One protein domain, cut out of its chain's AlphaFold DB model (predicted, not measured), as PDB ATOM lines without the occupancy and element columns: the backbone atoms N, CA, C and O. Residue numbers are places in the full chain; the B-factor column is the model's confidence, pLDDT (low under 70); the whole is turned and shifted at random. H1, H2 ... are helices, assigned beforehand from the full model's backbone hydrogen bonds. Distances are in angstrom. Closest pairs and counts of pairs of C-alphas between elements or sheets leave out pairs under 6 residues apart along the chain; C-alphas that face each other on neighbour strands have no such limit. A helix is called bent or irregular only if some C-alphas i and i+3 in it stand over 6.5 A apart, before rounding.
ATOM      1  N   GLU A 220     -28.539 -19.136  38.104       96.62
ATOM      2  CA  GLU A 220     -29.487 -18.538  37.148       96.62
ATOM      3  C   GLU A 220     -29.430 -17.000  37.129       96.62
ATOM      4  O   GLU A 220     -29.587 -16.393  36.069       96.62
ATOM      5  N   ASP A 221     -29.154 -16.361  38.270       97.81
ATOM      6  CA  ASP A 221     -29.035 -14.902  38.361       97.81
ATOM      7  C   ASP A 221     -27.802 -14.384  37.607       97.81
ATOM      8  O   ASP A 221     -27.871 -13.347  36.941       97.81
ATOM      9  N   TYR A 222     -26.692 -15.128  37.661       97.81
ATOM     10  CA  TYR A 222     -25.477 -14.832  36.900       97.81
ATOM     11  C   TYR A 222     -25.745 -14.924  35.392       97.81
ATOM     12  O   TYR A 222     -25.450 -13.994  34.637       97.81
ATOM     13  N   GLU A 223     -26.369 -16.017  34.945       97.31
ATOM     14  CA  GLU A 223     -26.694 -16.232  33.530       97.31
ATOM     15  C   GLU A 223     -27.681 -15.182  33.006       97.31
ATOM     16  O   GLU A 223     -27.504 -14.633  31.913       97.31
ATOM     17  N   ARG A 224     -28.710 -14.861  33.798       97.81
ATOM     18  CA  ARG A 224     -29.706 -13.845  33.449       97.81
ATOM     19  C   ARG A 224     -29.078 -12.457  33.351       97.81
ATOM     20  O   ARG A 224     -29.405 -11.716  32.425       97.81
ATOM     21  N   TYR A 225     -28.163 -12.110  34.255       98.38
ATOM     22  CA  TYR A 225     -27.423 -10.853  34.171       98.38
ATOM     23  C   TYR A 225     -26.561 -10.773  32.907       98.38
ATOM     24  O   TYR A 225     -26.606  -9.761  32.210       98.38
ATOM     25  N   GLY A 226     -25.876 -11.859  32.535       97.12
ATOM     26  CA  GLY A 226     -25.135 -11.929  31.271       97.12
ATOM     27  C   GLY A 226     -26.013 -11.649  30.042       97.12
ATOM     28  O   GLY A 226     -25.602 -10.932  29.131       97.12
ATOM     29  N   GLN A 227     -27.260 -12.132  30.032       97.88
ATOM     30  CA  GLN A 227     -28.218 -11.822  28.960       97.88
ATOM     31  C   GLN A 227     -28.633 -10.345  28.950       97.88
ATOM     32  O   GLN A 227     -28.757  -9.752  27.879       97.88
ATOM     33  N   ILE A 228     -28.835  -9.737  30.125       98.19
ATOM     34  CA  ILE A 228     -29.152  -8.305  30.247       98.19
ATOM     35  C   ILE A 228     -28.009  -7.469  29.664       98.19
ATOM     36  O   ILE A 228     -28.260  -6.601  28.831       98.19
ATOM     37  N   VAL A 229     -26.764  -7.776  30.034       97.44
ATOM     38  CA  VAL A 229     -25.563  -7.108  29.510       97.44
ATOM     39  C   VAL A 229     -25.516  -7.190  27.984       97.44
ATOM     40  O   VAL A 229     -25.429  -6.157  27.322       97.44
ATOM     41  N   GLN A 230     -25.698  -8.383  27.408       96.88
ATOM     42  CA  GLN A 230     -25.722  -8.566  25.951       96.88
ATOM     43  C   GLN A 230     -26.819  -7.742  25.261       96.88
ATOM     44  O   GLN A 230     -26.618  -7.243  24.151       96.88
ATOM     45  N   ILE A 231     -27.991  -7.588  25.883       97.38
ATOM     46  CA  ILE A 231     -29.074  -6.758  25.339       97.38
ATOM     47  C   ILE A 231     -28.671  -5.280  25.327       97.38
ATOM     48  O   ILE A 231     -28.892  -4.608  24.321       97.38
ATOM     49  N   PHE A 232     -28.059  -4.778  26.402       96.62
ATOM     50  CA  PHE A 232     -27.568  -3.400  26.454       96.62
ATOM     51  C   PHE A 232     -26.462  -3.152  25.421       96.62
ATOM     52  O   PHE A 232     -26.569  -2.201  24.648       96.62
ATOM     53  N   GLU A 233     -25.476  -4.044  25.318       94.12
ATOM     54  CA  GLU A 233     -24.344  -3.911  24.390       94.12
ATOM     55  C   GLU A 233     -24.735  -4.052  22.913       94.12
ATOM     56  O   GLU A 233     -24.116  -3.446  22.041       94.12
ATOM     57  N   SER A 234     -25.780  -4.830  22.611       93.19
ATOM     58  CA  SER A 234     -26.318  -4.959  21.247       93.19
ATOM     59  C   SER A 234     -27.334  -3.873  20.873       93.19
ATOM     60  O   SER A 234     -27.814  -3.840  19.736       93.19
ATOM     61  N   SER A 235     -27.667  -2.980  21.807       91.12
ATOM     62  CA  SER A 235     -28.538  -1.827  21.576       91.12
ATOM     63  C   SER A 235     -27.732  -0.571  21.211       91.12
ATOM     64  O   SER A 235     -26.508  -0.559  21.260       91.12
ATOM     65  N   ASN A 236     -28.410   0.536  20.889       83.75
ATOM     66  CA  ASN A 236     -27.751   1.843  20.716       83.75
ATOM     67  C   ASN A 236     -27.397   2.529  22.058       83.75
ATOM     68  O   ASN A 236     -27.151   3.738  22.081       83.75
ATOM     69  N   SER A 237     -27.427   1.799  23.179       86.50
ATOM     70  CA  SER A 237     -27.030   2.314  24.488       86.50
ATOM     71  C   SER A 237     -25.516   2.527  24.565       86.50
ATOM     72  O   SER A 237     -24.734   1.856  23.898       86.50
ATOM     73  N   ARG A 238     -25.092   3.476  25.404       87.50
ATOM     74  CA  ARG A 238     -23.676   3.668  25.765       87.50
ATOM     75  C   ARG A 238     -23.262   2.839  26.982       87.50
ATOM     76  O   ARG A 238     -22.111   2.910  27.396       87.50
ATOM     77  N   LEU A 239     -24.211   2.126  27.582       91.75
ATOM     78  CA  LEU A 239     -24.005   1.323  28.776       91.75
ATOM     79  C   LEU A 239     -23.592  -0.093  28.360       91.75
ATOM     80  O   LEU A 239     -24.331  -0.755  27.635       91.75
ATOM     81  N   GLY A 240     -22.428  -0.542  28.826       91.31
ATOM     82  CA  GLY A 240     -21.952  -1.921  28.702       91.31
ATOM     83  C   GLY A 240     -21.699  -2.553  30.069       91.31
ATOM     84  O   GLY A 240     -22.024  -1.959  31.104       91.31
ATOM     85  N   LEU A 241     -21.104  -3.747  30.083       94.56
ATOM     86  CA  LEU A 241     -20.865  -4.529  31.304       94.56
ATOM     87  C   LEU A 241     -20.298  -3.698  32.468       94.56
ATOM     88  O   LEU A 241     -20.856  -3.713  33.562       94.56
ATOM     89  N   VAL A 242     -19.246  -2.913  32.220       93.12
ATOM     90  CA  VAL A 242     -18.589  -2.090  33.250       93.12
ATOM     91  C   VAL A 242     -19.554  -1.077  33.874       93.12
ATOM     92  O   VAL A 242     -19.604  -0.956  35.097       93.12
ATOM     93  N   GLN A 243     -20.355  -0.367  33.072       96.19
ATOM     94  CA  GLN A 243     -21.308   0.618  33.600       96.19
ATOM     95  C   GLN A 243     -22.441  -0.060  34.378       96.19
ATOM     96  O   GLN A 243     -22.850   0.433  35.430       96.19
ATOM     97  N   LEU A 244     -22.923  -1.208  33.895       97.56
ATOM     98  CA  LEU A 244     -23.937  -1.998  34.593       97.56
ATOM     99  C   LEU A 244     -23.392  -2.520  35.936       97.56
ATOM    100  O   LEU A 244     -24.073  -2.436  36.959       97.56
ATOM    101  N   ASN A 245     -22.131  -2.958  35.965       97.25
ATOM    102  CA  ASN A 245     -21.443  -3.373  37.184       97.25
ATOM    103  C   ASN A 245     -21.300  -2.216  38.182       97.25
ATOM    104  O   ASN A 245     -21.596  -2.375  39.370       97.25
ATOM    105  N   GLN A 246     -20.896  -1.032  37.719       95.00
ATOM    106  CA  GLN A 246     -20.799   0.176  38.549       95.00
ATOM    107  C   GLN A 246     -22.159   0.580  39.146       95.00
ATOM    108  O   GLN A 246     -22.227   0.980  40.308       95.00
ATOM    109  N   ALA A 247     -23.258   0.373  38.415       95.81
ATOM    110  CA  ALA A 247     -24.625   0.576  38.908       95.81
ATOM    111  C   ALA A 247     -25.120  -0.497  39.908       95.81
ATOM    112  O   ALA A 247     -26.243  -0.390  40.406       95.81
ATOM    113  N   ASN A 248     -24.265  -1.466  40.262       96.19
ATOM    114  CA  ASN A 248     -24.517  -2.661  41.074       96.19
ATOM    115  C   ASN A 248     -25.270  -3.776  40.303       96.19
ATOM    116  O   ASN A 248     -26.467  -3.630  40.037       96.19
ATOM    117  N   PRO A 249     -24.624  -4.935  40.034       97.69
ATOM    118  CA  PRO A 249     -25.211  -6.024  39.245       97.69
ATOM    119  C   PRO A 249     -26.549  -6.533  39.786       97.69
ATOM    120  O   PRO A 249     -27.490  -6.764  39.027       97.69
ATOM    121  N   ARG A 250     -26.672  -6.664  41.111       97.19
ATOM    122  CA  ARG A 250     -27.888  -7.157  41.772       97.19
ATOM    123  C   ARG A 250     -29.052  -6.182  41.636       97.19
ATOM    124  O   ARG A 250     -30.179  -6.611  41.390       97.19
ATOM    125  N   LYS A 251     -28.795  -4.874  41.733       97.00
ATOM    126  CA  LYS A 251     -29.825  -3.853  41.481       97.00
ATOM    127  C   LYS A 251     -30.293  -3.886  40.032       97.00
ATOM    128  O   LYS A 251     -31.498  -3.973  39.801       97.00
ATOM    129  N   VAL A 252     -29.359  -3.898  39.082       97.81
ATOM    130  CA  VAL A 252     -29.669  -3.977  37.647       97.81
ATOM    131  C   VAL A 252     -30.503  -5.221  37.335       97.81
ATOM    132  O   VAL A 252     -31.548  -5.111  36.692       97.81
ATOM    133  N   LEU A 253     -30.106  -6.385  37.860       98.06
ATOM    134  CA  LEU A 253     -30.876  -7.620  37.730       98.06
ATOM    135  C   LEU A 253     -32.299  -7.456  38.281       98.06
ATOM    136  O   LEU A 253     -33.254  -7.813  37.596       98.06
ATOM    137  N   SER A 254     -32.451  -6.885  39.483       97.50
ATOM    138  CA  SER A 254     -33.761  -6.692  40.120       97.50
ATOM    139  C   SER A 254     -34.697  -5.792  39.308       97.50
ATOM    140  O   SER A 254     -35.887  -6.083  39.203       97.50
ATOM    141  N   TRP A 255     -34.174  -4.743  38.667       97.50
ATOM    142  CA  TRP A 255     -34.974  -3.876  37.803       97.50
ATOM    143  C   TRP A 255     -35.411  -4.600  36.526       97.50
ATOM    144  O   TRP A 255     -36.548  -4.456  36.084       97.50
ATOM    145  N   ALA A 256     -34.546  -5.452  35.976       96.81
ATOM    146  CA  ALA A 256     -34.821  -6.230  34.774       96.81
ATOM    147  C   ALA A 256     -35.733  -7.457  34.999       96.81
ATOM    148  O   ALA A 256     -36.158  -8.100  34.033       96.81
ATOM    149  N   GLN A 257     -36.070  -7.815  36.244       94.88
ATOM    150  CA  GLN A 257     -36.959  -8.952  36.538       94.88
ATOM    151  C   GLN A 257     -38.381  -8.768  35.988       94.88
ATOM    152  O   GLN A 257     -39.063  -9.760  35.737       94.88
ATOM    153  N   ALA A 258     -38.821  -7.526  35.772       93.38
ATOM    154  CA  ALA A 258     -40.158  -7.220  35.262       93.38
ATOM    155  C   ALA A 258     -40.340  -7.489  33.754       93.38
ATOM    156  O   ALA A 258     -41.471  -7.440  33.276       93.38
ATOM    157  N   TYR A 259     -39.259  -7.773  33.019       96.19
ATOM    158  CA  TYR A 259     -39.270  -7.872  31.558       96.19
ATOM    159  C   TYR A 259     -39.003  -9.300  31.073       96.19
ATOM    160  O   TYR A 259     -38.195 -10.047  31.646       96.19
ATOM    161  N   ASP A 260     -39.638  -9.665  29.960       95.38
ATOM    162  CA  ASP A 260     -39.231 -10.821  29.168       95.38
ATOM    163  C   ASP A 260     -38.046 -10.419  28.273       95.38
ATOM    164  O   ASP A 260     -38.196  -9.670  27.306       95.38
ATOM    165  N   LEU A 261     -36.855 -10.948  28.569       92.94
ATOM    166  CA  LEU A 261     -35.610 -10.632  27.853       92.94
ATOM    167  C   LEU A 261     -35.636 -11.007  26.358       92.94
ATOM    168  O   LEU A 261     -34.762 -10.590  25.595       92.94
ATOM    169  N   GLN A 262     -36.611 -11.795  25.900       91.12
ATOM    170  CA  GLN A 262     -36.774 -12.119  24.483       91.12
ATOM    171  C   GLN A 262     -37.722 -11.164  23.757       91.12
ATOM    172  O   GLN A 262     -37.523 -10.923  22.567       91.12
ATOM    173  N   GLN A 263     -38.724 -10.614  24.445       93.25
ATOM    174  CA  GLN A 263     -39.791  -9.822  23.820       93.25
ATOM    175  C   GLN A 263     -39.651  -8.325  24.089       93.25
ATOM    176  O   GLN A 263     -39.850  -7.516  23.185       93.25
ATOM    177  N   ASP A 264     -39.230  -7.954  25.295       95.25
ATOM    178  CA  ASP A 264     -39.295  -6.581  25.797       95.25
ATOM    179  C   ASP A 264     -37.942  -5.856  25.735       95.25
ATOM    180  O   ASP A 264     -37.731  -4.876  26.440       95.25
ATOM    181  N   ARG A 265     -37.000  -6.318  24.900       95.12
ATOM    182  CA  ARG A 265     -35.602  -5.834  24.886       95.12
ATOM    183  C   ARG A 265     -35.481  -4.316  24.760       95.12
ATOM    184  O   ARG A 265     -34.789  -3.686  25.552       95.12
ATOM    185  N   GLU A 266     -36.146  -3.733  23.765       94.44
ATOM    186  CA  GLU A 266     -36.071  -2.292  23.495       94.44
ATOM    187  C   GLU A 266     -36.749  -1.476  24.604       94.44
ATOM    188  O   GLU A 266     -36.186  -0.487  25.068       94.44
ATOM    189  N   ALA A 267     -37.909  -1.938  25.084       95.38
ATOM    190  CA  ALA A 267     -38.627  -1.306  26.188       95.38
ATOM    191  C   ALA A 267     -37.813  -1.347  27.490       95.38
ATOM    192  O   ALA A 267     -37.702  -0.331  28.168       95.38
ATOM    193  N   MET A 268     -37.189  -2.486  27.799       96.88
ATOM    194  CA  MET A 268     -36.305  -2.651  28.950       96.88
ATOM    195  C   MET A 268     -35.119  -1.687  28.874       96.88
ATOM    196  O   MET A 268     -34.859  -0.975  29.838       96.88
ATOM    197  N   VAL A 269     -34.409  -1.621  27.741       96.88
ATOM    198  CA  VAL A 269     -33.271  -0.694  27.594       96.88
ATOM    199  C   VAL A 269     -33.732   0.751  27.766       96.88
ATOM    200  O   VAL A 269     -33.095   1.508  28.499       96.88
ATOM    201  N   GLN A 270     -34.844   1.140  27.139       96.12
ATOM    202  CA  GLN A 270     -35.369   2.501  27.229       96.12
ATOM    203  C   GLN A 270     -35.755   2.889  28.665       96.12
ATOM    204  O   GLN A 270     -35.454   4.005  29.089       96.12
ATOM    205  N   ASP A 271     -36.410   1.990  29.398       96.69
ATOM    206  CA  ASP A 271     -36.936   2.254  30.740       96.69
ATOM    207  C   ASP A 271     -35.847   2.169  31.820       96.69
ATOM    208  O   ASP A 271     -35.806   2.977  32.745       96.69
ATOM    209  N   LEU A 272     -34.902   1.234  31.684       97.44
ATOM    210  CA  LEU A 272     -33.851   1.025  32.682       97.44
ATOM    211  C   LEU A 272     -32.649   1.961  32.522       97.44
ATOM    212  O   LEU A 272     -31.962   2.212  33.512       97.44
ATOM    213  N   THR A 273     -32.387   2.501  31.325       96.94
ATOM    214  CA  THR A 273     -31.228   3.389  31.091       96.94
ATOM    215  C   THR A 273     -31.167   4.560  32.086       96.94
ATOM    216  O   THR A 273     -30.129   4.702  32.732       96.94
ATOM    217  N   PRO A 274     -32.243   5.345  32.317       96.06
ATOM    218  CA  PRO A 274     -32.203   6.451  33.277       96.06
ATOM    219  C   PRO A 274     -31.871   6.007  34.710       96.06
ATOM    220  O   PRO A 274     -31.137   6.693  35.417       96.06
ATOM    221  N   HIS A 275     -32.380   4.848  35.137       95.81
ATOM    222  CA  HIS A 275     -32.122   4.302  36.473       95.81
ATOM    223  C   HIS A 275     -30.667   3.853  36.647       95.81
ATOM    224  O   HIS A 275     -30.062   4.077  37.697       95.81
ATOM    225  N   ILE A 276     -30.092   3.243  35.608       96.25
ATOM    226  CA  ILE A 276     -28.689   2.824  35.599       96.25
ATOM    227  C   ILE A 276     -27.770   4.049  35.602       96.25
ATOM    228  O   ILE A 276     -26.807   4.077  36.366       96.25
ATOM    229  N   GLU A 277     -28.076   5.080  34.812       94.56
ATOM    230  CA  GLU A 277     -27.303   6.328  34.783       94.56
ATOM    231  C   GLU A 277     -27.324   7.053  36.137       94.56
ATOM    232  O   GLU A 277     -26.284   7.511  36.607       94.56
ATOM    233  N   GLU A 278     -28.477   7.108  36.813       95.38
ATOM    234  CA  GLU A 278     -28.579   7.675  38.163       95.38
ATOM    235  C   GLU A 278     -27.709   6.903  39.171       95.38
ATOM    236  O   GLU A 278     -26.947   7.500  39.938       95.38
ATOM    237  N   ALA A 279     -27.770   5.569  39.144       95.38
ATOM    238  CA  ALA A 279     -26.960   4.726  40.017       95.38
ATOM    239  C   ALA A 279     -25.457   4.841  39.720       95.38
ATOM    240  O   ALA A 279     -24.653   4.869  40.652       95.38
ATOM    241  N   LEU A 280     -25.082   4.962  38.444       91.75
ATOM    242  CA  LEU A 280     -23.708   5.209  38.017       91.75
ATOM    243  C   LEU A 280     -23.196   6.554  38.544       91.75
ATOM    244  O   LEU A 280     -22.094   6.620  39.083       91.75
ATOM    245  N   MET A 281     -23.991   7.620  38.458       90.19
ATOM    246  CA  MET A 281     -23.605   8.923  39.007       90.19
ATOM    247  C   MET A 281     -23.408   8.866  40.524       90.19
ATOM    248  O   MET A 281     -22.408   9.376  41.029       90.19
ATOM    249  N   ALA A 282     -24.304   8.191  41.250       90.06
ATOM    250  CA  ALA A 282     -24.156   7.985  42.690       90.06
ATOM    251  C   ALA A 282     -22.916   7.139  43.035       90.06
ATOM    252  O   ALA A 282     -22.245   7.382  44.043       90.06
ATOM    253  N   TYR A 283     -22.590   6.148  42.201       88.62
ATOM    254  CA  TYR A 283     -21.352   5.386  42.311       88.62
ATOM    255  C   TYR A 283     -20.140   6.310  42.148       88.62
ATOM    256  O   TYR A 283     -19.351   6.431  43.082       88.62
ATOM    257  N   LEU A 284     -20.037   7.035  41.035       83.88
ATOM    258  CA  LEU A 284     -18.909   7.926  40.750       83.88
ATOM    259  C   LEU A 284     -18.739   9.022  41.811       83.88
ATOM    260  O   LEU A 284     -17.616   9.322  42.205       83.88
ATOM    261  N   GLU A 285     -19.833   9.586  42.327       82.12
ATOM    262  CA  GLU A 285     -19.774  10.587  43.396       82.12
ATOM    263  C   GLU A 285     -19.197  10.005  44.692       82.12
ATOM    264  O   GLU A 285     -18.382  10.648  45.355       82.12
ATOM    265  N   ALA A 286     -19.601   8.794  45.075       81.62
ATOM    266  CA  ALA A 286     -19.067   8.166  46.277       81.62
ATOM    267  C   ALA A 286     -17.621   7.662  46.093       81.62
ATOM    268  O   ALA A 286     -16.854   7.771  47.045       81.62
ATOM    269  N   GLU A 287     -17.206   7.241  44.890       76.88
ATOM    270  CA  GLU A 287     -15.785   6.982  44.587       76.88
ATOM    271  C   GLU A 287     -14.957   8.264  44.700       76.88
ATOM    272  O   GLU A 287     -13.930   8.295  45.376       76.88
ATOM    273  N   PHE A 288     -15.447   9.360  44.114       70.56
ATOM    274  CA  PHE A 288     -14.800  10.662  44.218       70.56
ATOM    275  C   PHE A 288     -14.689  11.119  45.675       70.56
ATOM    276  O   PHE A 288     -13.651  11.635  46.079       70.56
ATOM    277  N   LYS A 289     -15.730  10.923  46.494       69.75
ATOM    278  CA  LYS A 289     -15.672  11.240  47.928       69.75
ATOM    279  C   LYS A 289     -14.660  10.367  48.660       69.75
ATOM    280  O   LYS A 289     -13.879  10.925  49.416       69.75
TER     281      LYS A 289
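AT A GLANCE: This is residues 220 to 289 of the 297 residues of an uncharacterized protein of Suicoccus acidiformans (UniProt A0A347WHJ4). One long, kinked helix, H4, makes the long axis, and H1 stands nearly square to it, its last residues meeting the first part of H4 in a corner. The two short helices H2 and H3 fill the angle between H1 and H4: H3 packs on both and folds back into H4 as a helical hairpin, while H2 packs on H4 farther along, at residues 276 to 283. The printed part has 70 residues, with four named helices in the order H1, H2, H3, H4 and no named strand; its class is all helix. It is compact, with a radius of gyration of the C-alphas of 11.6 A, yet elongated in outline, spanning 40 by 25 by 18 A.

IN THESE COORDINATES: Find C-alpha 220 at (-29.487, -18.538, 37.148); from there H1, residues 220 to 233, runs 20.1 A to C-alpha 233 at (-24.344, -3.911, 24.390). After a short link of seven residues come to H2, residues 241 to 246, and after a tight link of two residues to H3, residues 249 to 256. A short link of eight residues leads to H4, residues 265 to 289, which covers 34.9 A and ends at C-alpha 289, (-15.672, 11.240, 47.928). Look near residue 272 for a kink of 40 degrees; H4 is irregular, but only just: C-alphas 271 and 274 are 6.8 A apart.

HOW THE PARTS SIT: Begin with H1, which touches H3 about perpendicular, at 76 degrees; their closest C-alphas are those of Tyr 225 and Leu 253, 5.9 A apart. With residues 229 to 233 alone, H1 only just touches H2, with 3 pairs of C-alphas within 8 A, the closest those of Val 229 and Leu 241, 5.7 A apart. With residues 231 to 232 alone it only just touches H4, again with 3 such pairs, the closest those of Phe 232 and Val 269 at 6.4 A; the two are about perpendicular, at 83 degrees. H2 touches H4 at a steep tilt of 49 degrees, the same way, and the closest C-alphas, of Gln 246 and Leu 280, are 5.8 A apart. H2 and H3 are close but not clearly touching, with C-alphas 244 and 252 at 6.8 A. H3 and H4 form a helical hairpin, at a shallow tilt of 31 degrees, opposite ways; the C-alphas of Ala 256 and Met 268 come closest, at 7.0 A. In H1, H2 and H3 every O i to N i+4 pair is within hydrogen-bond range; in H4 19 of 21 are.

THE WHOLE: Look to Gln 263 and Lys 289 for the two C-alphas farthest apart, at 40.1 A. The printed part has no cut, and none of its links is long. Its mean pLDDT is 93.6, and residue 289 is the one printed residue under 70 in this model.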